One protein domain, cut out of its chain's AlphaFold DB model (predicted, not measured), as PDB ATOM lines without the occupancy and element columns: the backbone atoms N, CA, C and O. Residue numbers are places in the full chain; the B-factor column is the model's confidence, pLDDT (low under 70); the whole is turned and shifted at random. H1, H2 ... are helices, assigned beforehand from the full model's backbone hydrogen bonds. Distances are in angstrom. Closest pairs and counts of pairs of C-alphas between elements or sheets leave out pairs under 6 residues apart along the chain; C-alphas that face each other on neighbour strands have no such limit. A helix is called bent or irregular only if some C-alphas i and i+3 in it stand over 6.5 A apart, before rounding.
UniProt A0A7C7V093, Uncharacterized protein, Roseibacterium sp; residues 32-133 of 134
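AT A GLANCE: This is residues 32 to 133 of the 134 residues of an uncharacterized protein of Roseibacterium sp (UniProt A0A7C7V093). One long helix, H1, is the core, and four shorter helices pack on it at steep angles: H2, H3 and H5 on residues 32 to 45, H4 on residues 44 to 55. After H1 the chain folds back through residues 56 to 67, with no named element, toward the other end of H1, where H2 and H3 follow; H4 and H5 then meet each other crosswise as well as packing on H1. The printed part has 102 residues with five named helices, in the order H1, H2, H3, H4, H5, and no named strand; its class is all helix. It is compact, with a radius of gyration of the C-alphas of 13.6 A, and only just elongated, with spans of 40 by 26 by 23 A.

IN THESE COORDINATES: H1, residues 32 to 55, runs 35.0 A from C-alpha 32 at (-14.060, -28.136, 40.249) to C-alpha 55 at (-7.728, -34.002, 6.357). H2 is residues 68 to 73, 8.7 A long. H3, residues 76 to 88, is 19.4 A long and irregular: C-alphas 78 and 81 are 7.5 A apart. H4, residues 91 to 107, is 21.9 A long, with a kink of 34 degrees near residue 98; it is only just irregular, with C-alphas 100 and 103 6.52 A apart. H5, residues 116 to 132, runs 24.7 A and ends with C-alpha 132 at (-23.438, -30.117, 33.421).

HOW THE PARTS SIT: H1 is the hub and touches the four other helices; the helix packing is mostly crossed, with no touching pair at a shallow tilt. H1 and H2 form a helical hairpin, a steep tilt of 40 degrees, opposite ways; their closest C-alphas, Ala 35 and Leu 73, are 5.9 A apart, and H1 touches H2 with residues 32 to 39 alone. Residues 83 to 88 of H3 touch residues 36 to 44 of H1, at a steep tilt of 59 degrees, the same way; the closest C-alphas, Ala 40 and Ala 87, are 4.5 A apart. H4 touches residues 44 to 55 of H1 at a steep tilt of 46 degrees, the same way, with the closest C-alphas, Ala 48 and Ala 94, 4.5 A apart. Residues 121 to 128 of H5 touch residues 38 to 45 of H1 at a steep tilt of 48 degrees, opposite ways; the closest C-alphas, Cys 38 and Cys 128, are 5.4 A apart. H4 and H5 touch about perpendicular, at 87 degrees, with the closest C-alphas, Val 97 and Gly 118, 4.6 A apart. H3 and H4 meet only through their link, while H2 and H4, and H3 and H5, are apart. Every O i to N i+4 pair is within hydrogen-bond range in H1 and H2, against 6 of 9 in H3, 11 of 13 in H4 and 12 of 13 in H5.

THE WHOLE: The two C-alphas farthest apart, those of Gly 75 and Asp 109, are 40.9 A from each other. The printed part has no cut. The link from H1 to H2 is long, with 12 residues; that from H4 to H5 is short, and the other two are tight. The mean pLDDT of the printed part is 87.9, and residues 61 to 64 are under 70.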
ATOM      1  N   GLU A  32     -14.883 -29.091  41.012       71.56
ATOM      2  CA  GLU A  32     -14.060 -28.136  40.249       71.56
ATOM      3  C   GLU A  32     -13.097 -28.873  39.305       71.56
ATOM      4  O   GLU A  32     -12.990 -28.540  38.122       71.56
ATOM      5  N   MET A  33     -12.480 -29.957  39.785       85.06
ATOM      6  CA  MET A  33     -11.664 -30.838  38.947       85.06
ATOM      7  C   MET A  33     -12.493 -31.525  37.856       85.06
ATOM      8  O   MET A  33     -11.992 -31.740  36.752       85.06
ATOM      9  N   MET A  34     -13.763 -31.831  38.134       89.94
ATOM     10  CA  MET A  34     -14.709 -32.377  37.165       89.94
ATOM     11  C   MET A  34     -15.055 -31.366  36.073       89.94
ATOM     12  O   MET A  34     -15.031 -31.721  34.896       89.94
ATOM     13  N   ALA A  35     -15.327 -30.108  36.426       92.50
ATOM     14  CA  ALA A  35     -15.600 -29.057  35.444       92.50
ATOM     15  C   ALA A  35     -14.396 -28.839  34.519       92.50
ATOM     16  O   ALA A  35     -14.546 -28.792  33.296       92.50
ATOM     17  N   LEU A  36     -13.191 -28.800  35.091       92.12
ATOM     18  CA  LEU A  36     -11.946 -28.686  34.339       92.12
ATOM     19  C   LEU A  36     -11.694 -29.903  33.433       92.12
ATOM     20  O   LEU A  36     -11.320 -29.748  32.270       92.12
ATOM     21  N   HIS A  37     -11.928 -31.115  33.942       92.69
ATOM     22  CA  HIS A  37     -11.832 -32.346  33.160       92.69
ATOM     23  C   HIS A  37     -12.818 -32.342  31.989       92.69
ATOM     24  O   HIS A  37     -12.425 -32.586  30.850       92.69
ATOM     25  N   CYS A  38     -14.081 -32.002  32.240       93.31
ATOM     26  CA  CYS A  38     -15.106 -31.956  31.207       93.31
ATOM     27  C   CYS A  38     -14.856 -30.862  30.169       93.31
ATOM     28  O   CYS A  38     -15.100 -31.083  28.982       93.31
ATOM     29  N   ALA A  39     -14.297 -29.723  30.578       94.06
ATOM     30  CA  ALA A  39     -13.829 -28.711  29.645       94.06
ATOM     31  C   ALA A  39     -12.727 -29.265  28.727       94.06
ATOM     32  O   ALA A  39     -12.807 -29.108  27.511       94.06
ATOM     33  N   ALA A  40     -11.743 -29.983  29.274       93.81
ATOM     34  CA  ALA A  40     -10.681 -30.605  28.480       93.81
ATOM     35  C   ALA A  40     -11.206 -31.700  27.527       93.81
ATOM     36  O   ALA A  40     -10.760 -31.793  26.385       93.81
ATOM     37  N   VAL A  41     -12.185 -32.499  27.962       94.00
ATOM     38  CA  VAL A  41     -12.850 -33.519  27.131       94.00
ATOM     39  C   VAL A  41     -13.586 -32.882  25.947       94.00
ATOM     40  O   VAL A  41     -13.417 -33.323  24.808       94.00
ATOM     41  N   LEU A  42     -14.373 -31.828  26.187       93.88
ATOM     42  CA  LEU A  42     -15.078 -31.109  25.118       93.88
ATOM     43  C   LEU A  42     -14.103 -30.412  24.164       93.88
ATOM     44  O   LEU A  42     -14.307 -30.454  22.952       93.88
ATOM     45  N   GLN A  43     -13.022 -29.837  24.695       93.50
ATOM     46  CA  GLN A  43     -11.952 -29.241  23.899       93.50
ATOM     47  C   GLN A  43     -11.305 -30.282  22.968       93.50
ATOM     48  O   GLN A  43     -11.177 -30.043  21.768       93.50
ATOM     49  N   ALA A  44     -10.965 -31.466  23.485       93.50
ATOM     50  CA  ALA A  44     -10.404 -32.552  22.681       93.50
ATOM     51  C   ALA A  44     -11.373 -33.056  21.600       93.50
ATOM     52  O   ALA A  44     -10.962 -33.355  20.480       93.50
ATOM     53  N   TYR A  45     -12.672 -33.119  21.904       92.75
ATOM     54  CA  TYR A  45     -13.688 -33.477  20.915       92.75
ATOM     55  C   TYR A  45     -13.837 -32.414  19.813       92.75
ATOM     56  O   TYR A  45     -14.007 -32.761  18.644       92.75
ATOM     57  N   GLY A  46     -13.700 -31.130  20.156       92.38
ATOM     58  CA  GLY A  46     -13.585 -30.044  19.178       92.38
ATOM     59  C   GLY A  46     -12.378 -30.229  18.252       92.38
ATOM     60  O   GLY A  46     -12.531 -30.189  17.032       92.38
ATOM     61  N   HIS A  47     -11.206 -30.550  18.810       92.38
ATOM     62  CA  HIS A  47      -9.995 -30.830  18.026       92.38
ATOM     63  C   HIS A  47     -10.145 -32.027  17.082       92.38
ATOM     64  O   HIS A  47      -9.583 -32.017  15.987       92.38
ATOM     65  N   ALA A  48     -10.934 -33.039  17.449       92.88
ATOM     66  CA  ALA A  48     -11.238 -34.144  16.544       92.88
ATOM     67  C   ALA A  48     -11.967 -33.668  15.273       92.88
ATOM     68  O   ALA A  48     -11.682 -34.148  14.175       92.88
ATOM     69  N   TYR A  49     -12.891 -32.712  15.392       91.38
ATOM     70  CA  TYR A  49     -13.560 -32.132  14.225       91.38
ATOM     71  C   TYR A  49     -12.592 -31.295  13.381       91.38
ATOM     72  O   TYR A  49     -12.562 -31.443  12.161       91.38
ATOM     73  N   GLU A  50     -11.775 -30.456  14.023       91.81
ATOM     74  CA  GLU A  50     -10.772 -29.625  13.343       91.81
ATOM     75  C   GLU A  50      -9.781 -30.483  12.546       91.81
ATOM     76  O   GLU A  50      -9.519 -30.198  11.378       91.81
ATOM     77  N   PHE A  51      -9.307 -31.584  13.134       91.88
ATOM     78  CA  PHE A  51      -8.442 -32.549  12.460       91.88
ATOM     79  C   PHE A  51      -9.129 -33.186  11.246       91.88
ATOM     80  O   PHE A  51      -8.536 -33.302  10.176       91.88
ATOM     81  N   ALA A  52     -10.395 -33.590  11.379       91.50
ATOM     82  CA  ALA A  52     -11.142 -34.169  10.265       91.50
ATOM     83  C   ALA A  52     -11.367 -33.165   9.122       91.50
ATOM     84  O   ALA A  52     -11.304 -33.559   7.958       91.50
ATOM     85  N   ALA A  53     -11.598 -31.887   9.445       91.00
ATOM     86  CA  ALA A  53     -11.717 -30.812   8.462       91.00
ATOM     87  C   ALA A  53     -10.387 -30.553   7.728       91.00
ATOM     88  O   ALA A  53     -10.387 -30.403   6.503       91.00
ATOM     89  N   ASP A  54      -9.259 -30.583   8.445       91.38
ATOM     90  CA  ASP A  54      -7.921 -30.442   7.856       91.38
ATOM     91  C   ASP A  54      -7.604 -31.581   6.870       91.38
ATOM     92  O   ASP A  54      -7.181 -31.332   5.739       91.38
ATOM     93  N   LEU A  55      -7.931 -32.831   7.226       89.50
ATOM     94  CA  LEU A  55      -7.728 -34.002   6.357       89.50
ATOM     95  C   LEU A  55      -8.412 -33.902   4.983       89.50
ATOM     96  O   LEU A  55      -7.980 -34.559   4.033       89.50
ATOM     97  N   ILE A  56      -9.490 -33.127   4.874       89.62
ATOM     98  CA  ILE A  56     -10.251 -32.939   3.629       89.62
ATOM     99  C   ILE A  56      -9.999 -31.571   2.986       89.62
ATOM    100  O   ILE A  56     -10.642 -31.233   1.990       89.62
ATOM    101  N   GLY A  57      -9.082 -30.778   3.549       88.12
ATOM    102  CA  GLY A  57      -8.747 -29.439   3.071       88.12
ATOM    103  C   GLY A  57      -9.884 -28.426   3.220       88.12
ATOM    104  O   GLY A  57      -9.932 -27.453   2.465       88.12
ATOM    105  N   GLN A  58     -10.816 -28.647   4.151       86.44
ATOM    106  CA  GLN A  58     -11.862 -27.677   4.464       86.44
ATOM    107  C   GLN A  58     -11.401 -26.756   5.598       86.44
ATOM    108  O   GLN A  58     -10.744 -27.211   6.534       86.44
ATOM    109  N   PRO A  59     -11.754 -25.459   5.561       81.44
ATOM    110  CA  PRO A  59     -11.509 -24.586   6.696       81.44
ATOM    111  C   PRO A  59     -12.259 -25.139   7.907       81.44
ATOM    112  O   PRO A  59     -13.488 -25.256   7.887       81.44
ATOM    113  N   ALA A  60     -11.520 -25.478   8.962       74.50
ATOM    114  CA  ALA A  60     -12.123 -25.870  10.219       74.50
ATOM    115  C   ALA A  60     -12.948 -24.690  10.746       74.50
ATOM    116  O   ALA A  60     -12.414 -23.623  11.056       74.50
ATOM    117  N   ILE A  61     -14.269 -24.863  10.815       69.81
ATOM    118  CA  ILE A  61     -15.102 -23.975  11.619       69.81
ATOM    119  C   ILE A  61     -14.734 -24.306  13.064       69.81
ATOM    120  O   ILE A  61     -14.909 -25.468  13.442       69.81
ATOM    121  N   PRO A  62     -14.229 -23.345  13.859       63.66
ATOM    122  CA  PRO A  62     -13.967 -23.593  15.266       63.66
ATOM    123  C   PRO A  62     -15.263 -24.104  15.884       63.66
ATOM    124  O   PRO A  62     -16.282 -23.402  15.850       63.66
ATOM    125  N   VAL A  63     -15.258 -25.343  16.378       60.91
ATOM    126  CA  VAL A  63     -16.415 -25.856  17.106       60.91
ATOM    127  C   VAL A  63     -16.561 -24.931  18.306       60.91
ATOM    128  O   VAL A  63     -15.597 -24.732  19.044       60.91
ATOM    129  N   ALA A  64     -17.709 -24.252  18.384       54.81
ATOM    130  CA  ALA A  64     -17.934 -23.110  19.260       54.81
ATOM    131  C   ALA A  64     -17.348 -23.353  20.657       54.81
ATOM    132  O   ALA A  64     -17.523 -24.431  21.222       54.81
ATOM    133  N   GLY A  65     -16.627 -22.347  21.165       70.62
ATOM    134  CA  GLY A  65     -15.855 -22.446  22.398       70.62
ATOM    135  C   GLY A  65     -16.658 -23.003  23.571       70.62
ATOM    136  O   GLY A  65     -17.888 -22.950  23.589       70.62
ATOM    137  N   LEU A  66     -15.925 -23.534  24.550       86.88
ATOM    138  CA  LEU A  66     -16.475 -24.190  25.731       86.88
ATOM    139  C   LEU A  66     -17.709 -23.467  26.291       86.88
ATOM    140  O   LEU A  66     -17.672 -22.238  26.431       86.88
ATOM    141  N   PRO A  67     -18.775 -24.202  26.664       89.19
ATOM    142  CA  PRO A  67     -19.965 -23.595  27.238       89.19
ATOM    143  C   PRO A  67     -19.602 -22.668  28.399       89.19
ATOM    144  O   PRO A  67     -18.914 -23.075  29.337       89.19
ATOM    145  N   ALA A  68     -20.064 -21.416  28.345       89.50
ATOM    146  CA  ALA A  68     -19.691 -20.403  29.332       89.50
ATOM    147  C   ALA A  68     -19.947 -20.842  30.792       89.50
ATOM    148  O   ALA A  68     -19.065 -20.607  31.617       89.50
ATOM    149  N   PRO A  69     -21.067 -21.517  31.138       90.12
ATOM    150  CA  PRO A  69     -21.272 -22.031  32.493       90.12
ATOM    151  C   PRO A  69     -20.187 -23.023  32.927       90.12
ATOM    152  O   PRO A  69     -19.672 -22.918  34.037       90.12
ATOM    153  N   LEU A  70     -19.788 -23.936  32.035       91.50
ATOM    154  CA  LEU A  70     -18.737 -24.913  32.307       91.50
ATOM    155  C   LEU A  70     -17.383 -24.231  32.511       91.50
ATOM    156  O   LEU A  70     -16.685 -24.532  33.476       91.50
ATOM    157  N   LEU A  71     -17.030 -23.280  31.639       91.25
ATOM    158  CA  LEU A  71     -15.774 -22.539  31.762       91.25
ATOM    159  C   LEU A  71     -15.714 -21.767  33.083       91.25
ATOM    160  O   LEU A  71     -14.674 -21.758  33.733       91.25
ATOM    161  N   GLN A  72     -16.821 -21.156  33.513       91.69
ATOM    162  CA  GLN A  72     -16.861 -20.443  34.790       91.69
ATOM    163  C   GLN A  72     -16.710 -21.380  35.992       91.69
ATOM    164  O   GLN A  72     -15.967 -21.050  36.913       91.69
ATOM    165  N   LEU A  73     -17.341 -22.558  35.964       91.56
ATOM    166  CA  LEU A  73     -17.173 -23.579  37.005       91.56
ATOM    167  C   LEU A  73     -15.745 -24.140  37.062       91.56
ATOM    168  O   LEU A  73     -15.276 -24.501  38.134       91.56
ATOM    169  N   ALA A  74     -15.044 -24.178  35.928       89.25
ATOM    170  CA  ALA A  74     -13.657 -24.629  35.848       89.25
ATOM    171  C   ALA A  74     -12.623 -23.580  36.319       89.25
ATOM    172  O   ALA A  74     -11.438 -23.891  36.353       89.25
ATOM    173  N   GLY A  75     -13.035 -22.349  36.658       90.62
ATOM    174  CA  GLY A  75     -12.126 -21.258  37.055       90.62
ATOM    175  C   GLY A  75     -12.026 -20.096  36.053       90.62
ATOM    176  O   GLY A  75     -11.171 -19.219  36.189       90.62
ATOM    177  N   GLY A  76     -12.905 -20.058  35.049       91.19
ATOM    178  CA  GLY A  76     -13.022 -18.976  34.073       91.19
ATOM    179  C   GLY A  76     -11.927 -18.979  33.001       91.19
ATOM    180  O   GLY A  76     -11.216 -19.954  32.786       91.19
ATOM    181  N   ALA A  77     -11.761 -17.854  32.303       91.06
ATOM    182  CA  ALA A  77     -10.809 -17.756  31.189       91.06
ATOM    183  C   ALA A  77      -9.333 -17.966  31.597       91.06
ATOM    184  O   ALA A  77      -8.502 -18.284  30.748       91.06
ATOM    185  N   ALA A  78      -9.001 -17.809  32.883       92.12
ATOM    186  CA  ALA A  78      -7.643 -17.990  33.396       92.12
ATOM    187  C   ALA A  78      -7.137 -19.438  33.257       92.12
ATOM    188  O   ALA A  78      -5.931 -19.643  33.134       92.12
ATOM    189  N   VAL A  79      -8.044 -20.423  33.229       92.56
ATOM    190  CA  VAL A  79      -7.693 -21.850  33.130       92.56
ATOM    191  C   VAL A  79      -7.675 -22.380  31.694       92.56
ATOM    192  O   VAL A  79      -7.388 -23.554  31.484       92.56
ATOM    193  N   LEU A  80      -7.934 -21.541  30.681       92.00
ATOM    194  CA  LEU A  80      -7.912 -21.965  29.272       92.00
ATOM    195  C   LEU A  80      -6.593 -22.642  28.852       92.00
ATOM    196  O   LEU A  80      -6.667 -23.686  28.207       92.00
ATOM    197  N   PRO A  81      -5.396 -22.144  29.234       92.75
ATOM    198  CA  PRO A  81      -4.150 -22.840  28.912       92.75
ATOM    199  C   PRO A  81      -4.065 -24.235  29.545       92.75
ATOM    200  O   PRO A  81      -3.572 -25.169  28.919       92.75
ATOM    201  N   GLU A  82      -4.567 -24.393  30.772       93.06
ATOM    202  CA  GLU A  82      -4.575 -25.681  31.468       93.06
ATOM    203  C   GLU A  82      -5.556 -26.666  30.824       93.06
ATOM    204  O   GLU A  82      -5.223 -27.838  30.653       93.06
ATOM    205  N   ILE A  83      -6.736 -26.193  30.420       92.00
ATOM    206  CA  ILE A  83      -7.708 -26.977  29.651       92.00
ATOM    207  C   ILE A  83      -7.054 -27.500  28.372       92.00
ATOM    208  O   ILE A  83      -7.159 -28.694  28.097       92.00
ATOM    209  N   SER A  84      -6.358 -26.642  27.619       91.12
ATOM    210  CA  SER A  84      -5.665 -27.053  26.393       91.12
ATOM    211  C   SER A  84      -4.615 -28.131  26.667       91.12
ATOM    212  O   SER A  84      -4.638 -29.167  26.011       91.12
ATOM    213  N   ILE A  85      -3.761 -27.948  27.681       91.06
ATOM    214  CA  ILE A  85      -2.744 -28.946  28.065       91.06
ATOM    215  C   ILE A  85      -3.399 -30.278  28.456       91.06
ATOM    216  O   ILE A  85      -2.939 -31.349  28.066       91.06
ATOM    217  N   ARG A  86      -4.494 -30.243  29.220       91.19
ATOM    218  CA  ARG A  86      -5.219 -31.459  29.617       91.19
ATOM    219  C   ARG A  86      -5.891 -32.139  28.424       91.19
ATOM    220  O   ARG A  86      -5.931 -33.366  28.385       91.19
ATOM    221  N   ALA A  87      -6.384 -31.369  27.454       91.69
ATOM    222  CA  ALA A  87      -7.007 -31.892  26.242       91.69
ATOM    223  C   ALA A  87      -6.017 -32.682  25.368       91.69
ATOM    224  O   ALA A  87      -6.416 -33.664  24.739       91.69
ATOM    225  N   GLU A  88      -4.726 -32.329  25.380       89.44
ATOM    226  CA  GLU A  88      -3.669 -33.094  24.693       89.44
ATOM    227  C   GLU A  88      -3.569 -34.539  25.204       89.44
ATOM    228  O   GLU A  88      -3.252 -35.450  24.437       89.44
ATOM    229  N   GLY A  89      -3.933 -34.791  26.467       89.44
ATOM    230  CA  GLY A  89      -4.020 -36.141  27.027       89.44
ATOM    231  C   GLY A  89      -5.037 -37.050  26.321       89.44
ATOM    232  O   GLY A  89      -4.953 -38.269  26.451       89.44
ATOM    233  N   PHE A  90      -5.966 -36.481  25.547       90.19
ATOM    234  CA  PHE A  90      -6.972 -37.206  24.763       90.19
ATOM    235  C   PHE A  90      -6.671 -37.206  23.260       90.19
ATOM    236  O   PHE A  90      -7.526 -37.604  22.468       90.19
ATOM    237  N   HIS A  91      -5.479 -36.764  22.844       90.19
ATOM    238  CA  HIS A  91      -5.139 -36.572  21.433       90.19
ATOM    239  C   HIS A  91      -5.375 -37.828  20.581       90.19
ATOM    240  O   HIS A  91      -6.040 -37.751  19.551       90.19
ATOM    241  N   SER A  92      -4.925 -39.002  21.033       90.50
ATOM    242  CA  SER A  92      -5.131 -40.260  20.297       90.50
ATOM    243  C   SER A  92      -6.611 -40.642  20.179       90.50
ATOM    244  O   SER A  92      -7.044 -41.143  19.140       90.50
ATOM    245  N   ASN A  93      -7.421 -40.371  21.210       93.00
ATOM    246  CA  ASN A  93      -8.865 -40.589  21.137       93.00
ATOM    247  C   ASN A  93      -9.518 -39.603  20.156       93.00
ATOM    248  O   ASN A  93     -10.376 -40.003  19.371       93.00
ATOM    249  N   ALA A  94      -9.094 -38.338  20.177       91.69
ATOM    250  CA  ALA A  94      -9.580 -37.301  19.277       91.69
ATOM    251  C   ALA A  94      -9.254 -37.629  17.811       91.69
ATOM    252  O   ALA A  94     -10.148 -37.597  16.970       91.69
ATOM    253  N   GLU A  95      -8.023 -38.044  17.506       92.94
ATOM    254  CA  GLU A  95      -7.636 -38.505  16.165       92.94
ATOM    255  C   GLU A  95      -8.481 -39.710  15.719       92.94
ATOM    256  O   GLU A  95      -8.957 -39.776  14.582       92.94
ATOM    257  N   SER A  96      -8.727 -40.655  16.630       93.06
ATOM    258  CA  SER A  96      -9.576 -41.816  16.366       93.06
ATOM    259  C   SER A  96     -11.008 -41.403  15.998       93.06
ATOM    260  O   SER A  96     -11.521 -41.832  14.960       93.06
ATOM    261  N   VAL A  97     -11.635 -40.506  16.771       93.81
ATOM    262  CA  VAL A  97     -12.953 -39.920  16.444       93.81
ATOM    263  C   VAL A  97     -12.910 -39.189  15.103       93.81
ATOM    264  O   VAL A  97     -13.806 -39.369  14.273       93.81
ATOM    265  N   ALA A  98     -11.863 -38.406  14.856       92.81
ATOM    266  CA  ALA A  98     -11.710 -37.642  13.630       92.81
ATOM    267  C   ALA A  98     -11.730 -38.550  12.396       92.81
ATOM    268  O   ALA A  98     -12.522 -38.337  11.480       92.81
ATOM    269  N   ARG A  99     -10.913 -39.608  12.388       91.88
ATOM    270  CA  ARG A  99     -10.756 -40.500  11.228       91.88
ATOM    271  C   ARG A  99     -11.926 -41.461  11.037       91.88
ATOM    272  O   ARG A  99     -12.210 -41.847   9.908       91.88
ATOM    273  N   THR A 100     -12.573 -41.881  12.123       90.81
ATOM    274  CA  THR A 100     -13.589 -42.947  12.070       90.81
ATOM    275  C   THR A 100     -15.021 -42.415  12.057       90.81
ATOM    276  O   THR A 100     -15.908 -43.059  11.494       90.81
ATOM    277  N   SER A 101     -15.249 -41.215  12.600       89.81
ATOM    278  CA  SER A 101     -16.580 -40.608  12.691       89.81
ATOM    279  C   SER A 101     -16.718 -39.317  11.893       89.81
ATOM    280  O   SER A 101     -17.576 -39.251  11.013       89.81
ATOM    281  N   PHE A 102     -15.888 -38.304  12.157       91.06
ATOM    282  CA  PHE A 102     -16.062 -37.001  11.506       91.06
ATOM    283  C   PHE A 102     -15.654 -37.001  10.037       91.06
ATOM    284  O   PHE A 102     -16.406 -36.491   9.215       91.06
ATOM    285  N   TYR A 103     -14.519 -37.603   9.683       89.38
ATOM    286  CA  TYR A 103     -14.045 -37.643   8.301       89.38
ATOM    287  C   TYR A 103     -15.078 -38.285   7.357       89.38
ATOM    288  O   TYR A 103     -15.497 -37.587   6.436       89.38
ATOM    289  N   PRO A 104     -15.586 -39.519   7.600       86.88
ATOM    290  CA  PRO A 104     -16.631 -40.125   6.764       86.88
ATOM    291  C   PRO A 104     -17.883 -39.249   6.642       86.88
ATOM    292  O   PRO A 104     -18.439 -39.089   5.556       86.88
ATOM    293  N   ALA A 105     -18.301 -38.635   7.756       86.75
ATOM    294  CA  ALA A 105     -19.462 -37.752   7.783       86.75
ATOM    295  C   ALA A 105     -19.255 -36.485   6.938       86.75
ATOM    296  O   ALA A 105     -20.179 -36.065   6.244       86.75
ATOM    297  N   LEU A 106     -18.059 -35.894   6.971       85.50
ATOM    298  CA  LEU A 106     -17.730 -34.688   6.211       85.50
ATOM    299  C   LEU A 106     -17.558 -34.957   4.711       85.50
ATOM    300  O   LEU A 106     -17.963 -34.123   3.902       85.50
ATOM    301  N   VAL A 107     -16.979 -36.099   4.319       88.50
ATOM    302  CA  VAL A 107     -16.834 -36.461   2.894       88.50
ATOM    303  C   VAL A 107     -18.112 -37.045   2.287       88.50
ATOM    304  O   VAL A 107     -18.219 -37.136   1.066       88.50
ATOM    305  N   GLY A 108     -19.085 -37.427   3.120       84.50
ATOM    306  CA  GLY A 108     -20.319 -38.076   2.675       84.50
ATOM    307  C   GLY A 108     -20.103 -39.495   2.140       84.50
ATOM    308  O   GLY A 108     -20.921 -39.981   1.361       84.50
ATOM    309  N   ASP A 109     -19.009 -40.145   2.539       78.00
ATOM    310  CA  ASP A 109     -18.614 -41.481   2.099       78.00
ATOM    311  C   ASP A 109     -18.370 -42.383   3.313       78.00
ATOM    312  O   ASP A 109     -17.593 -42.063   4.213       78.00
ATOM    313  N   GLY A 110     -19.054 -43.525   3.332       72.75
ATOM    314  CA  GLY A 110     -19.022 -44.484   4.430       72.75
ATOM    315  C   GLY A 110     -20.010 -44.196   5.565       72.75
ATOM    316  O   GLY A 110     -20.513 -43.094   5.765       72.75
ATOM    317  N   THR A 111     -20.318 -45.246   6.329       75.88
ATOM    318  CA  THR A 111     -21.055 -45.113   7.591       75.88
ATOM    319  C   THR A 111     -20.048 -44.786   8.693       75.88
ATOM    320  O   THR A 111     -19.097 -45.557   8.847       75.88
ATOM    321  N   PRO A 112     -20.231 -43.693   9.461       81.31
ATOM    322  CA  PRO A 112     -19.412 -43.420  10.634       81.31
ATOM    323  C   PRO A 112     -19.337 -44.655  11.529       81.31
ATOM    324  O   PRO A 112     -20.363 -45.264  11.848       81.31
ATOM    325  N   TYR A 113     -18.131 -45.028  11.937       80.00
ATOM    326  CA  TYR A 113     -17.924 -46.067  12.939       80.00
ATOM    327  C   TYR A 113     -17.033 -45.502  14.040       80.00
ATOM    328  O   TYR A 113     -16.259 -44.584  13.810       80.00
ATOM    329  N   LEU A 114     -17.157 -46.010  15.260       78.12
ATOM    330  CA  LEU A 114     -16.297 -45.596  16.365       78.12
ATOM    331  C   LEU A 114     -15.362 -46.742  16.714       78.12
ATOM    332  O   LEU A 114     -15.818 -47.790  17.187       78.12
ATOM    333  N   ALA A 115     -14.066 -46.529  16.491       81.00
ATOM    334  CA  ALA A 115     -13.030 -47.375  17.070       81.00
ATOM    335  C   ALA A 115     -13.045 -47.256  18.605       81.00
ATOM    336  O   ALA A 115     -13.524 -46.258  19.150       81.00
ATOM    337  N   ASP A 116     -12.532 -48.272  19.302       79.06
ATOM    338  CA  ASP A 116     -12.629 -48.372  20.766       79.06
ATOM    339  C   ASP A 116     -12.029 -47.154  21.486       79.06
ATOM    340  O   ASP A 116     -12.646 -46.614  22.405       79.06
ATOM    341  N   ASP A 117     -10.902 -46.634  20.996       78.31
ATOM    342  CA  ASP A 117     -10.282 -45.429  21.555       78.31
ATOM    343  C   ASP A 117     -11.164 -44.187  21.350       78.31
ATOM    344  O   ASP A 117     -11.366 -43.399  22.274       78.31
ATOM    345  N   GLY A 118     -11.760 -44.018  20.166       85.25
ATOM    346  CA  GLY A 118     -12.677 -42.907  19.903       85.25
ATOM    347  C   GLY A 118     -13.974 -43.019  20.709       85.25
ATOM    348  O   GLY A 118     -14.515 -42.015  21.180       85.25
ATOM    349  N   ARG A 119     -14.443 -44.248  20.951       89.50
ATOM    350  CA  ARG A 119     -15.621 -44.528  21.780       89.50
ATOM    351  C   ARG A 119     -15.439 -44.024  23.210       89.50
ATOM    352  O   ARG A 119     -16.387 -43.472  23.759       89.50
ATOM    353  N   ALA A 120     -14.251 -44.171  23.800       88.88
ATOM    354  CA  ALA A 120     -13.983 -43.687  25.156       88.88
ATOM    355  C   ALA A 120     -14.177 -42.164  25.280       88.88
ATOM    356  O   ALA A 120     -14.825 -41.704  26.223       88.88
ATOM    357  N   LEU A 121     -13.682 -41.393  24.303       90.88
ATOM    358  CA  LEU A 121     -13.856 -39.939  24.275       90.88
ATOM    359  C   LEU A 121     -15.321 -39.549  24.058       90.88
ATOM    360  O   LEU A 121     -15.831 -38.698  24.781       90.88
ATOM    361  N   VAL A 122     -16.026 -40.202  23.128       91.38
ATOM    362  CA  VAL A 122     -17.461 -39.945  22.902       91.38
ATOM    363  C   VAL A 122     -18.287 -40.226  24.160       91.38
ATOM    364  O   VAL A 122     -19.162 -39.434  24.508       91.38
ATOM    365  N   LEU A 123     -17.994 -41.315  24.875       91.69
ATOM    366  CA  LEU A 123     -18.659 -41.625  26.142       91.69
ATOM    367  C   LEU A 123     -18.373 -40.562  27.208       91.69
ATOM    368  O   LEU A 123     -19.290 -40.156  27.915       91.69
ATOM    369  N   ALA A 124     -17.136 -40.073  27.317       90.94
ATOM    370  CA  ALA A 124     -16.825 -39.000  28.258       90.94
ATOM    371  C   ALA A 124     -17.516 -37.682  27.904       90.94
ATOM    372  O   ALA A 124     -18.036 -37.024  28.800       90.94
ATOM    373  N   VAL A 125     -17.601 -37.333  26.617       92.25
ATOM    374  CA  VAL A 125     -18.382 -36.177  26.154       92.25
ATOM    375  C   VAL A 125     -19.839 -36.314  26.592       92.25
ATOM    376  O   VAL A 125     -20.377 -35.390  27.195       92.25
ATOM    377  N   GLN A 126     -20.466 -37.470  26.358       91.88
ATOM    378  CA  GLN A 126     -21.857 -37.717  26.758       91.88
ATOM    379  C   GLN A 126     -22.052 -37.592  28.272       91.88
ATOM    380  O   GLN A 126     -23.002 -36.948  28.716       91.88
ATOM    381  N   THR A 127     -21.139 -38.157  29.061       90.75
ATOM    382  CA  THR A 127     -21.171 -38.043  30.524       90.75
ATOM    383  C   THR A 127     -21.014 -36.593  30.977       90.75
ATOM    384  O   THR A 127     -21.768 -36.141  31.830       90.75
ATOM    385  N   CYS A 128     -20.092 -35.835  30.384       90.81
ATOM    386  CA  CYS A 128     -19.867 -34.429  30.718       90.81
ATOM    387  C   CYS A 128     -21.047 -33.528  30.342       90.81
ATOM    388  O   CYS A 128     -21.431 -32.663  31.127       90.81
ATOM    389  N   VAL A 129     -21.657 -33.756  29.177       90.62
ATOM    390  CA  VAL A 129     -22.876 -33.052  28.756       90.62
ATOM    391  C   VAL A 129     -24.025 -33.340  29.721       90.62
ATOM    392  O   VAL A 129     -24.708 -32.413  30.145       90.62
ATOM    393  N   ALA A 130     -24.199 -34.598  30.134       89.25
ATOM    394  CA  ALA A 130     -25.221 -34.970  31.108       89.25
ATOM    395  C   ALA A 130     -24.949 -34.386  32.507       89.25
ATOM    396  O   ALA A 130     -25.881 -33.947  33.174       89.25
ATOM    397  N   GLN A 131     -23.687 -34.360  32.942       86.81
ATOM    398  CA  GLN A 131     -23.283 -33.871  34.263       86.81
ATOM    399  C   GLN A 131     -23.527 -32.367  34.444       86.81
ATOM    400  O   GLN A 131     -23.835 -31.929  35.551       86.81
ATOM    401  N   PHE A 132     -23.360 -31.581  33.378       85.50
ATOM    402  CA  PHE A 132     -23.438 -30.117  33.421       85.50
ATOM    403  C   PHE A 132     -24.633 -29.536  32.650       85.50
ATOM    404  O   PHE A 132     -24.709 -28.318  32.508       85.50
ATOM    405  N   GLU A 133     -25.552 -30.387  32.180       87.12
ATOM    406  CA  GLU A 133     -26.767 -30.006  31.438       87.12
ATOM    407  C   GLU A 133     -26.477 -29.072  30.244       87.12
ATOM    408  O   GLU A 133     -27.083 -28.007  30.100       87.12
TER     409      GLU A 133